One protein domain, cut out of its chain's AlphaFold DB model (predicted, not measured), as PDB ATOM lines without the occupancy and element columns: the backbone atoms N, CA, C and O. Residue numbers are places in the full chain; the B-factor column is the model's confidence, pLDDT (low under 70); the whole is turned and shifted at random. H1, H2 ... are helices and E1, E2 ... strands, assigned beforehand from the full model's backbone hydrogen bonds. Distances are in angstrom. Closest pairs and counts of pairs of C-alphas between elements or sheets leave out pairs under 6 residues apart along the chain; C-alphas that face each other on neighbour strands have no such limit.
ATOM      1  N   PRO A  42     211.980 256.474 175.938       85.00
ATOM      2  CA  PRO A  42     212.789 257.128 174.916       85.00
ATOM      3  C   PRO A  42     211.980 258.226 174.204       85.00
ATOM      4  O   PRO A  42     211.613 258.092 173.044       85.00
ATOM      5  N   ILE A  43     211.665 259.301 174.927       85.19
ATOM      6  CA  ILE A  43     211.058 260.529 174.401       85.19
ATOM      7  C   ILE A  43     211.939 261.717 174.770       85.19
ATOM      8  O   ILE A  43     212.521 261.756 175.851       85.19
ATOM      9  N   GLY A  44     212.039 262.689 173.868       84.88
ATOM     10  CA  GLY A  44     212.943 263.822 174.038       84.88
ATOM     11  C   GLY A  44     212.480 265.030 173.241       84.88
ATOM     12  O   GLY A  44     213.147 265.387 172.268       84.88
ATOM     13  N   PRO A  45     211.339 265.650 173.605       89.69
ATOM     14  CA  PRO A  45     210.991 266.943 173.040       89.69
ATOM     15  C   PRO A  45     212.145 267.906 173.323       89.69
ATOM     16  O   PRO A  45     212.549 268.101 174.468       89.69
ATOM     17  N   THR A  46     212.714 268.456 172.260       91.19
ATOM     18  CA  THR A  46     213.931 269.259 172.316       91.19
ATOM     19  C   THR A  46     213.603 270.671 171.883       91.19
ATOM     20  O   THR A  46     212.941 270.881 170.872       91.19
ATOM     21  N   TYR A  47     214.081 271.649 172.640       89.50
ATOM     22  CA  TYR A  47     213.985 273.050 172.266       89.50
ATOM     23  C   TYR A  47     215.374 273.564 171.904       89.50
ATOM     24  O   TYR A  47     216.291 273.525 172.723       89.50
ATOM     25  N   VAL A  48     215.532 274.028 170.670       83.62
ATOM     26  CA  VAL A  48     216.789 274.560 170.147       83.62
ATOM     27  C   VAL A  48     216.664 276.069 170.042       83.62
ATOM     28  O   VAL A  48     215.754 276.585 169.394       83.62
ATOM     29  N   THR A  49     217.604 276.784 170.658       80.38
ATOM     30  CA  THR A  49     217.695 278.240 170.568       80.38
ATOM     31  C   THR A  49     219.113 278.681 170.236       80.38
ATOM     32  O   THR A  49     220.078 278.139 170.774       80.38
ATOM     33  N   THR A  50     219.260 279.665 169.346       73.06
ATOM     34  CA  THR A  50     220.561 280.288 169.082       73.06
ATOM     35  C   THR A  50     220.734 281.531 169.955       73.06
ATOM     36  O   THR A  50     219.978 282.495 169.871       73.06
ATOM     37  N   THR A  51     221.753 281.514 170.816       58.81
ATOM     38  CA  THR A  51     222.019 282.557 171.827       58.81
ATOM     39  C   THR A  51     222.592 283.850 171.250       58.81
ATOM     40  O   THR A  51     222.571 284.885 171.909       58.81
ATOM     41  N   HIS A  52     223.089 283.827 170.010       54.56
ATOM     42  CA  HIS A  52     223.863 284.942 169.463       54.56
ATOM     43  C   HIS A  52     223.042 286.181 169.069       54.56
ATOM     44  O   HIS A  52     223.640 287.227 168.820       54.56
ATOM     45  N   ARG A  53     221.702 286.121 168.999       52.53
ATOM     46  CA  ARG A  53     220.862 287.291 168.669       52.53
ATOM     47  C   ARG A  53     219.550 287.278 169.451       52.53
ATOM     48  O   ARG A  53     218.918 286.234 169.578       52.53
ATOM     49  N   LYS A  54     219.083 288.456 169.894       51.84
ATOM     50  CA  LYS A  54     217.774 288.627 170.569       51.84
ATOM     51  C   LYS A  54     216.601 288.044 169.751       51.84
ATOM     52  O   LYS A  54     215.655 287.534 170.345       51.84
ATOM     53  N   CYS A  55     216.726 288.024 168.420       57.16
ATOM     54  CA  CYS A  55     215.764 287.455 167.462       57.16
ATOM     55  C   CYS A  55     216.258 286.150 166.802       57.16
ATOM     56  O   CYS A  55     215.946 285.887 165.646       57.16
ATOM     57  N   GLY A  56     217.096 285.369 167.493       62.66
ATOM     58  CA  GLY A  56     217.645 284.113 166.980       62.66
ATOM     59  C   GLY A  56     216.594 283.025 166.746       62.66
ATOM     60  O   GLY A  56     215.441 283.131 167.170       62.66
ATOM     61  N   ILE A  57     217.028 281.958 166.082       72.25
ATOM     62  CA  ILE A  57     216.200 280.793 165.777       72.25
ATOM     63  C   ILE A  57     215.771 280.125 167.082       72.25
ATOM     64  O   ILE A  57     216.580 279.963 168.000       72.25
ATOM     65  N   ARG A  58     214.496 279.751 167.158       81.69
ATOM     66  CA  ARG A  58     213.857 279.115 168.309       81.69
ATOM     67  C   ARG A  58     212.906 278.049 167.804       81.69
ATOM     68  O   ARG A  58     211.813 278.385 167.366       81.69
ATOM     69  N   VAL A  59     213.306 276.789 167.853       84.50
ATOM     70  CA  VAL A  59     212.494 275.686 167.329       84.50
ATOM     71  C   VAL A  59     212.308 274.604 168.378       84.50
ATOM     72  O   VAL A  59     213.260 274.166 169.018       84.50
ATOM     73  N   GLY A  60     211.062 274.186 168.561       89.81
ATOM     74  CA  GLY A  60     210.719 272.952 169.245       89.81
ATOM     75  C   GLY A  60     210.717 271.805 168.245       89.81
ATOM     76  O   GLY A  60     210.169 271.936 167.151       89.81
ATOM     77  N   VAL A  61     211.322 270.688 168.625       91.38
ATOM     78  CA  VAL A  61     211.348 269.443 167.864       91.38
ATOM     79  C   VAL A  61     210.786 268.343 168.749       91.38
ATOM     80  O   VAL A  61     211.227 268.159 169.881       91.38
ATOM     81  N   ALA A  62     209.805 267.613 168.238       93.25
ATOM     82  CA  ALA A  62     209.193 266.486 168.922       93.25
ATOM     83  C   ALA A  62     209.158 265.272 167.997       93.25
ATOM     84  O   ALA A  62     209.100 265.414 166.775       93.25
ATOM     85  N   SER A  63     209.183 264.078 168.583       92.94
ATOM     86  CA  SER A  63     209.167 262.831 167.827       92.94
ATOM     87  C   SER A  63     208.321 261.737 168.468       92.94
ATOM     88  O   SER A  63     207.977 261.808 169.651       92.94
ATOM     89  N   SER A  64     207.980 260.724 167.670       89.69
ATOM     90  CA  SER A  64     207.260 259.515 168.092       89.69
ATOM     91  C   SER A  64     208.048 258.234 167.797       89.69
ATOM     92  O   SER A  64     209.066 258.265 167.117       89.69
ATOM     93  N   ASP A  65     207.561 257.097 168.306       88.25
ATOM     94  CA  ASP A  65     208.125 255.750 168.071       88.25
ATOM     95  C   ASP A  65     209.432 255.452 168.820       88.25
ATOM     96  O   ASP A  65     210.242 254.603 168.448       88.25
ATOM     97  N   GLY A  66     209.602 256.118 169.960       88.44
ATOM     98  CA  GLY A  66     210.618 255.782 170.944       88.44
ATOM     99  C   GLY A  66     212.035 256.084 170.464       88.44
ATOM    100  O   GLY A  66     212.335 257.202 170.053       88.44
ATOM    101  N   LEU A  67     212.923 255.085 170.520       88.62
ATOM    102  CA  LEU A  67     214.334 255.273 170.167       88.62
ATOM    103  C   LEU A  67     214.524 255.655 168.690       88.62
ATOM    104  O   LEU A  67     215.395 256.465 168.383       88.62
ATOM    105  N   TRP A  68     213.657 255.149 167.804       90.44
ATOM    106  CA  TRP A  68     213.597 255.591 166.410       90.44
ATOM    107  C   TRP A  68     213.292 257.087 166.324       90.44
ATOM    108  O   TRP A  68     214.045 257.837 165.716       90.44
ATOM    109  N   GLY A  69     212.258 257.548 167.027       91.50
ATOM    110  CA  GLY A  69     211.921 258.967 167.094       91.50
ATOM    111  C   GLY A  69     213.044 259.847 167.623       91.50
ATOM    112  O   GLY A  69     213.255 260.950 167.122       91.50
ATOM    113  N   LEU A  70     213.766 259.401 168.651       91.56
ATOM    114  CA  LEU A  70     214.881 260.165 169.214       91.56
ATOM    115  C   LEU A  70     216.024 260.342 168.211       91.56
ATOM    116  O   LEU A  70     216.515 261.456 168.026       91.56
ATOM    117  N   THR A  71     216.443 259.261 167.555       92.31
ATOM    118  CA  THR A  71     217.520 259.325 166.560       92.31
ATOM    119  C   THR A  71     217.078 260.058 165.290       92.31
ATOM    120  O   THR A  71     217.875 260.802 164.720       92.31
ATOM    121  N   ASP A  72     215.807 259.955 164.901       92.88
ATOM    122  CA  ASP A  72     215.231 260.765 163.825       92.88
ATOM    123  C   ASP A  72     215.256 262.261 164.167       92.88
ATOM    124  O   ASP A  72     215.694 263.079 163.357       92.88
ATOM    125  N   ALA A  73     214.835 262.641 165.378       92.44
ATOM    126  CA  ALA A  73     214.863 264.033 165.823       92.44
ATOM    127  C   ALA A  73     216.289 264.599 165.811       92.44
ATOM    128  O   ALA A  73     216.503 265.720 165.349       92.44
ATOM    129  N   ALA A  74     217.273 263.812 166.255       91.62
ATOM    130  CA  ALA A  74     218.679 264.200 166.215       91.62
ATOM    131  C   ALA A  74     219.181 264.431 164.778       91.62
ATOM    132  O   ALA A  74     219.872 265.421 164.523       91.62
ATOM    133  N   GLN A  75     218.804 263.567 163.831       91.38
ATOM    134  CA  GLN A  75     219.130 263.744 162.412       91.38
ATOM    135  C   GLN A  75     218.471 264.996 161.834       91.38
ATOM    136  O   GLN A  75     219.149 265.789 161.187       91.38
ATOM    137  N   VAL A  76     217.187 265.234 162.120       88.81
ATOM    138  CA  VAL A  76     216.473 266.439 161.663       88.81
ATOM    139  C   VAL A  76     217.122 267.709 162.212       88.81
ATOM    140  O   VAL A  76     217.358 268.644 161.449       88.81
ATOM    141  N   ILE A  77     217.460 267.744 163.504       87.62
ATOM    142  CA  ILE A  77     218.159 268.880 164.125       87.62
ATOM    143  C   ILE A  77     219.530 269.088 163.473       87.62
ATOM    144  O   ILE A  77     219.887 270.220 163.151       87.62
ATOM    145  N   SER A  78     220.283 268.012 163.239       85.69
ATOM    146  CA  SER A  78     221.611 268.080 162.614       85.69
ATOM    147  C   SER A  78     221.530 268.577 161.168       85.69
ATOM    148  O   SER A  78     222.276 269.473 160.780       85.69
ATOM    149  N   ASN A  79     220.576 268.069 160.388       81.88
ATOM    150  CA  ASN A  79     220.306 268.507 159.019       81.88
ATOM    151  C   ASN A  79     219.935 269.989 158.970       81.88
ATOM    152  O   ASN A  79     220.524 270.747 158.197       81.88
ATOM    153  N   ALA A  80     219.024 270.407 159.847       76.00
ATOM    154  CA  ALA A  80     218.584 271.788 159.973       76.00
ATOM    155  C   ALA A  80     219.728 272.739 160.357       76.00
ATOM    156  O   ALA A  80     219.895 273.788 159.738       76.00
ATOM    157  N   ALA A  81     220.512 272.386 161.379       73.62
ATOM    158  CA  ALA A  81     221.494 273.285 161.981       73.62
ATOM    159  C   ALA A  81     222.861 273.290 161.277       73.62
ATOM    160  O   ALA A  81     223.517 274.333 161.240       73.62
ATOM    161  N   LEU A  82     223.308 272.146 160.747       69.50
ATOM    162  CA  LEU A  82     224.669 271.968 160.226       69.50
ATOM    163  C   LEU A  82     224.716 271.970 158.698       69.50
ATOM    164  O   LEU A  82     225.552 272.657 158.118       69.50
ATOM    165  N   PHE A  83     223.821 271.227 158.048       61.34
ATOM    166  CA  PHE A  83     223.926 270.958 156.611       61.34
ATOM    167  C   PHE A  83     223.116 271.931 155.749       61.34
ATOM    168  O   PHE A  83     223.553 272.308 154.665       61.34
ATOM    169  N   LEU A  84     221.963 272.393 156.240       57.88
ATOM    170  CA  LEU A  84     221.060 273.281 155.499       57.88
ATOM    171  C   LEU A  84     221.203 274.760 155.870       57.88
ATOM    172  O   LEU A  84     220.461 275.590 155.347       57.88
ATOM    173  N   ARG A  85     222.186 275.108 156.708       56.78
ATOM    174  CA  ARG A  85     222.420 276.476 157.197       56.78
ATOM    175  C   ARG A  85     222.572 277.505 156.064       56.78
ATOM    176  O   ARG A  85     222.127 278.632 156.221       56.78
ATOM    177  N   ASN A  86     223.096 277.102 154.905       50.94
ATOM    178  CA  ASN A  86     223.280 277.972 153.733       50.94
ATOM    179  C   ASN A  86     222.188 277.808 152.654       50.94
ATOM    180  O   ASN A  86     222.371 278.249 151.519       50.94
ATOM    181  N   SER A  87     221.074 277.137 152.958       55.28
ATOM    182  CA  SER A  87     219.957 277.022 152.014       55.28
ATOM    183  C   SER A  87     219.178 278.340 151.938       55.28
ATOM    184  O   SER A  87     218.931 278.987 152.958       55.28
ATOM    185  N   LYS A  88     218.793 278.763 150.724       52.78
ATOM    186  CA  LYS A  88     217.967 279.966 150.543       52.78
ATOM    187  C   LYS A  88     216.620 279.751 151.238       52.78
ATOM    188  O   LYS A  88     215.956 278.744 150.989       52.78
ATOM    189  N   CYS A  89     216.218 280.703 152.081       51.44
ATOM    190  CA  CYS A  89     214.871 280.790 152.647       51.44
ATOM    191  C   CYS A  89     213.863 280.983 151.501       51.44
ATOM    192  O   CYS A  89     213.511 282.104 151.145       51.44
ATOM    193  N   GLN A  90     213.419 279.900 150.871       48.00
ATOM    194  CA  GLN A  90     212.289 279.962 149.960       48.00
ATOM    195  C   GLN A  90     211.045 279.721 150.806       48.00
ATOM    196  O   GLN A  90     210.846 278.622 151.322       48.00
ATOM    197  N   ALA A  91     210.249 280.771 151.012       43.72
ATOM    198  CA  ALA A  91     208.963 280.644 151.677       43.72
ATOM    199  C   ALA A  91     208.095 279.688 150.848       43.72
ATOM    200  O   ALA A  91     207.597 280.044 149.781       43.72
ATOM    201  N   SER A  92     207.943 278.449 151.317       41.09
ATOM    202  CA  SER A  92     206.853 277.606 150.852       41.09
ATOM    203  C   SER A  92     205.589 278.194 151.459       41.09
ATOM    204  O   SER A  92     205.352 278.071 152.660       41.09
ATOM    205  N   ILE A  93     204.804 278.900 150.647       37.09
ATOM    206  CA  ILE A  93     203.451 279.294 151.025       37.09
ATOM    207  C   ILE A  93     202.638 277.999 151.074       37.09
ATOM    208  O   ILE A  93     202.001 277.604 150.101       37.09
ATOM    209  N   GLU A 129     221.303 286.421 155.145       44.88
ATOM    210  CA  GLU A 129     220.777 285.305 154.329       44.88
ATOM    211  C   GLU A 129     221.506 283.952 154.487       44.88
ATOM    212  O   GLU A 129     221.030 282.936 153.991       44.88
ATOM    213  N   ASN A 130     222.622 283.889 155.217       46.94
ATOM    214  CA  ASN A 130     223.461 282.681 155.292       46.94
ATOM    215  C   ASN A 130     223.097 281.710 156.432       46.94
ATOM    216  O   ASN A 130     223.937 280.916 156.855       46.94
ATOM    217  N   SER A 131     221.921 281.821 157.055       52.84
ATOM    218  CA  SER A 131     221.554 280.973 158.207       52.84
ATOM    219  C   SER A 131     220.043 280.811 158.351       52.84
ATOM    220  O   SER A 131     219.464 281.224 159.353       52.84
ATOM    221  N   CYS A 132     219.408 280.196 157.356       58.75
ATOM    222  CA  CYS A 132     218.013 279.774 157.440       58.75
ATOM    223  C   CYS A 132     217.922 278.277 157.741       58.75
ATOM    224  O   CYS A 132     218.524 277.463 157.047       58.75
ATOM    225  N   ILE A 133     217.129 277.898 158.748       63.53
ATOM    226  CA  ILE A 133     216.681 276.507 158.884       63.53
ATOM    227  C   ILE A 133     215.520 276.313 157.914       63.53
ATOM    228  O   ILE A 133     214.497 276.981 158.055       63.53
ATOM    229  N   ASN A 134     215.666 275.394 156.958       71.50
ATOM    230  CA  ASN A 134     214.554 274.923 156.139       71.50
ATOM    231  C   ASN A 134     213.966 273.648 156.775       71.50
ATOM    232  O   ASN A 134     214.513 272.556 156.574       71.50
ATOM    233  N   PRO A 135     212.896 273.755 157.581       72.56
ATOM    234  CA  PRO A 135     212.369 272.619 158.329       72.56
ATOM    235  C   PRO A 135     211.675 271.596 157.423       72.56
ATOM    236  O   PRO A 135     211.719 270.406 157.717       72.56
ATOM    237  N   ASP A 136     211.086 272.028 156.308       75.94
ATOM    238  CA  ASP A 136     210.423 271.152 155.338       75.94
ATOM    239  C   ASP A 136     211.428 270.196 154.700       75.94
ATOM    240  O   ASP A 136     211.208 268.983 154.684       75.94
ATOM    241  N   ILE A 137     212.570 270.723 154.248       78.12
ATOM    242  CA  ILE A 137     213.650 269.894 153.705       78.12
ATOM    243  C   ILE A 137     214.232 269.015 154.814       78.12
ATOM    244  O   ILE A 137     214.328 267.805 154.637       78.12
ATOM    245  N   SER A 138     214.559 269.592 155.975       81.31
ATOM    246  CA  SER A 138     215.223 268.869 157.075       81.31
ATOM    247  C   SER A 138     214.448 267.634 157.535       81.31
ATOM    248  O   SER A 138     215.046 266.595 157.804       81.31
ATOM    249  N   VAL A 139     213.121 267.748 157.624       85.44
ATOM    250  CA  VAL A 139     212.226 266.664 158.048       85.44
ATOM    251  C   VAL A 139     212.024 265.623 156.937       85.44
ATOM    252  O   VAL A 139     211.851 264.436 157.235       85.44
ATOM    253  N   SER A 140     212.076 266.046 155.670       84.31
ATOM    254  CA  SER A 140     211.835 265.192 154.498       84.31
ATOM    255  C   SER A 140     213.066 264.427 154.021       84.31
ATOM    256  O   SER A 140     212.911 263.448 153.297       84.31
ATOM    257  N   LEU A 141     214.273 264.846 154.415       84.75
ATOM    258  CA  LEU A 141     215.496 264.109 154.108       84.75
ATOM    259  C   LEU A 141     215.401 262.670 154.615       84.75
ATOM    260  O   LEU A 141     214.813 262.395 155.666       84.75
ATOM    261  N   SER A 142     215.989 261.773 153.839       86.88
ATOM    262  CA  SER A 142     216.102 260.368 154.175       86.88
ATOM    263  C   SER A 142     216.936 260.155 155.431       86.88
ATOM    264  O   SER A 142     217.827 260.949 155.752       86.88
ATOM    265  N   ARG A 143     216.631 259.074 156.146       88.12
ATOM    266  CA  ARG A 143     217.208 258.802 157.459       88.12
ATOM    267  C   ARG A 143     217.932 257.465 157.499       88.12
ATOM    268  O   ARG A 143     217.653 256.543 156.729       88.12
ATOM    269  N   PRO A 188     209.350 253.830 161.108       87.50
ATOM    270  CA  PRO A 188     208.570 254.011 162.330       87.50
ATOM    271  C   PRO A 188     208.535 255.467 162.791       87.50
ATOM    272  O   PRO A 188     207.459 256.006 163.001       87.50
ATOM    273  N   GLY A 189     209.696 256.115 162.909       89.25
ATOM    274  CA  GLY A 189     209.803 257.415 163.568       89.25
ATOM    275  C   GLY A 189     209.124 258.552 162.809       89.25
ATOM    276  O   GLY A 189     209.131 258.619 161.576       89.25
ATOM    277  N   ARG A 190     208.495 259.456 163.560       90.75
ATOM    278  CA  ARG A 190     207.948 260.716 163.043       90.75
ATOM    279  C   ARG A 190     208.597 261.869 163.768       90.75
ATOM    280  O   ARG A 190     208.795 261.790 164.978       90.75
ATOM    281  N   VAL A 191     208.889 262.940 163.040       91.81
ATOM    282  CA  VAL A 191     209.433 264.176 163.604       91.81
ATOM    283  C   VAL A 191     208.578 265.361 163.195       91.81
ATOM    284  O   VAL A 191     208.207 265.519 162.036       91.81
ATOM    285  N   PHE A 192     208.302 266.215 164.167       91.38
ATOM    286  CA  PHE A 192     207.604 267.473 163.988       91.38
ATOM    287  C   PHE A 192     208.492 268.587 164.514       91.38
ATOM    288  O   PHE A 192     209.127 268.450 165.562       91.38
ATOM    289  N   LEU A 193     208.530 269.691 163.784       87.69
ATOM    290  CA  LEU A 193     209.298 270.871 164.131       87.69
ATOM    291  C   LEU A 193     208.390 272.084 164.008       87.69
ATOM    292  O   LEU A 193     207.732 272.260 162.989       87.69
ATOM    293  N   ALA A 194     208.372 272.935 165.026       87.50
ATOM    294  CA  ALA A 194     207.683 274.215 164.964       87.50
ATOM    295  C   ALA A 194     208.464 275.287 165.720       87.50
ATOM    296  O   ALA A 194     209.109 275.005 166.731       87.50
ATOM    297  N   GLY A 195     208.411 276.528 165.250       82.38
ATOM    298  CA  GLY A 195     209.065 277.628 165.937       82.38
ATOM    299  C   GLY A 195     209.262 278.867 165.087       82.38
ATOM    300  O   GLY A 195     208.540 279.098 164.129       82.38
ATOM    301  N   TRP A 196     210.252 279.663 165.460       78.06
ATOM    302  CA  TRP A 196     210.613 280.929 164.839       78.06
ATOM    303  C   TRP A 196     211.993 280.814 164.196       78.06
ATOM    304  O   TRP A 196     212.960 280.445 164.868       78.06
ATOM    305  N   ASN A 197     212.113 281.143 162.910       71.38
ATOM    306  CA  ASN A 197     213.387 281.063 162.180       71.38
ATOM    307  C   ASN A 197     214.185 282.382 162.161       71.38
ATOM    308  O   ASN A 197     215.217 282.461 161.500       71.38
ATOM    309  N   GLY A 198     213.719 283.412 162.868       67.06
ATOM    310  CA  GLY A 198     214.302 284.756 162.843       67.06
ATOM    311  C   GLY A 198     213.450 285.784 162.097       67.06
ATOM    312  O   GLY A 198     213.547 286.966 162.421       67.06
ATOM    313  N   TYR A 199     212.592 285.334 161.178       68.06
ATOM    314  CA  TYR A 199     211.743 286.183 160.334       68.06
ATOM    315  C   TYR A 199     210.272 285.777 160.384       68.06
ATOM    316  O   TYR A 199     209.414 286.648 160.458       68.06
ATOM    317  N   ASP A 200     210.011 284.469 160.385       70.06
ATOM    318  CA  ASP A 200     208.681 283.886 160.285       70.06
ATOM    319  C   ASP A 200     208.489 282.744 161.286       70.06
ATOM    320  O   ASP A 200     209.434 282.064 161.722       70.06
ATOM    321  N   MET A 201     207.217 282.502 161.600       79.19
ATOM    322  CA  MET A 201     206.794 281.250 162.209       79.19
ATOM    323  C   MET A 201     206.886 280.140 161.167       79.19
ATOM    324  O   MET A 201     206.356 280.247 160.065       79.19
ATOM    325  N   ILE A 202     207.545 279.054 161.541       77.62
ATOM    326  CA  ILE A 202     207.741 277.877 160.714       77.62
ATOM    327  C   ILE A 202     207.171 276.653 161.418       77.62
ATOM    328  O   ILE A 202     207.282 276.508 162.637       77.62
ATOM    329  N   ALA A 203     206.582 275.753 160.643       84.06
ATOM    330  CA  ALA A 203     206.144 274.456 161.119       84.06
ATOM    331  C   ALA A 203     206.303 273.429 160.002       84.06
ATOM    332  O   ALA A 203     205.980 273.707 158.851       84.06
ATOM    333  N   SER A 204     206.788 272.249 160.359       85.75
ATOM    334  CA  SER A 204     206.952 271.115 159.461       85.75
ATOM    335  C   SER A 204     206.624 269.832 160.207       85.75
ATOM    336  O   SER A 204     207.004 269.647 161.368       85.75
ATOM    337  N   GLY A 205     205.898 268.950 159.535       86.00
ATOM    338  CA  GLY A 205     205.559 267.625 160.026       86.00
ATOM    339  C   GLY A 205     206.096 266.559 159.089       86.00
ATOM    340  O   GLY A 205     206.231 266.785 157.887       86.00
ATOM    341  N   ASP A 206     206.398 265.393 159.651       88.12
ATOM    342  CA  ASP A 206     206.959 264.285 158.890       88.12
ATOM    343  C   ASP A 206     206.037 263.862 157.739       88.12
ATOM    344  O   ASP A 206     204.916 263.423 158.024       88.12
ATOM    345  N   PRO A 207     206.475 263.915 156.462       83.44
ATOM    346  CA  PRO A 207     205.662 263.424 155.349       83.44
ATOM    347  C   PRO A 207     205.337 261.930 155.493       83.44
ATOM    348  O   PRO A 207     204.296 261.478 155.018       83.44
ATOM    349  N   ARG A 208     206.155 261.173 156.242       84.88
ATOM    350  CA  ARG A 208     205.910 259.761 156.581       84.88
ATOM    351  C   ARG A 208     204.631 259.560 157.399       84.88
ATOM    352  O   ARG A 208     204.124 258.444 157.482       84.88
ATOM    353  N   SER A 209     204.089 260.623 157.999       77.12
ATOM    354  CA  SER A 209     202.833 260.586 158.760       77.12
ATOM    355  C   SER A 209     201.612 260.332 157.876       77.12
ATOM    356  O   SER A 209     200.696 259.642 158.313       77.12
TER     357      SER A 209
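Overview. This is residues 42 to 93, 129 to 143 and 188 to 209 of the 218 residues of an uncharacterized protein of Trichobilharzia regenti (UniProt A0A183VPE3). A four-stranded sheet is covered on one face by two helices, the long H1 over E2 and the short H2 over E4, while its other face is bare. Both helices run along the strands, and residues 76 to 80 of H1 touch H2. The printed part has 89 residues, with E1, E2, H1, H2, E3 and E4 in that order along the chain; the sheet's order is E1 - E2 - E3 - E4, all antiparallel. The class is mixed, helices and strands, with 46 residues in named elements. The whole is compact, with a radius of gyration of the C-alphas of 12.4 A and spans of 34 by 25 by 21 A.

Along the chain. E1 is residues 46 to 49, 9.9 A long, beginning at C-alpha 46 (213.931, 269.259, 172.316). E2 is residues 58 to 64, 20.7 A, and H1 is residues 67 to 83, 22.8 A. H2 is residues 135 to 140, 8.4 A. E3 is residues 190 to 196, 20.5 A, and E4 is residues 201 to 205, 13.9 A, ending at C-alpha 205 (205.559, 267.625, 160.026).

Arrangement. The hairpin E1 and E2 has N 46 and O 61 within hydrogen-bond range at 2.8 A. E2 and E3 are antiparallel at 166 degrees, with N 60 and O 194 at 2.8 A. The hairpin E3 and E4 has N 193 and O 204 at 2.9 A. H1 and H2 form two layers with the sheet, helices on one face of it, at heights over the sheet of 8.8 A and 7.6 A. The closest C-alphas of H1 and E2 are those of Ser 63 and Gly 69, 4.8 A apart; those of H2 and E4 are Asp 136 and Ser 204, 5.4 A. H1 and H2 touch at a steep tilt of 52 degrees, opposite ways, with the C-alphas of Ala 80 and Ser 138 closest at 5.3 A. E1 and E4 are apart. In H1 and H2 every O i to N i+4 pair is within hydrogen-bond range.

Size, cuts and confidence. The C-alphas farthest apart, of Lys 54 and Pro 188, are 36.8 A apart. Residues 94 to 128 and 144 to 187 are not printed; the C-alpha gaps across these cuts are 18.6 A and 11.0 A. Of the links that are printed whole, none is long. The mean pLDDT of the printed part is 76.4, and it is under 70 at residues 51 to 56, 82 to 93, 129 to 133 and 198 to 199.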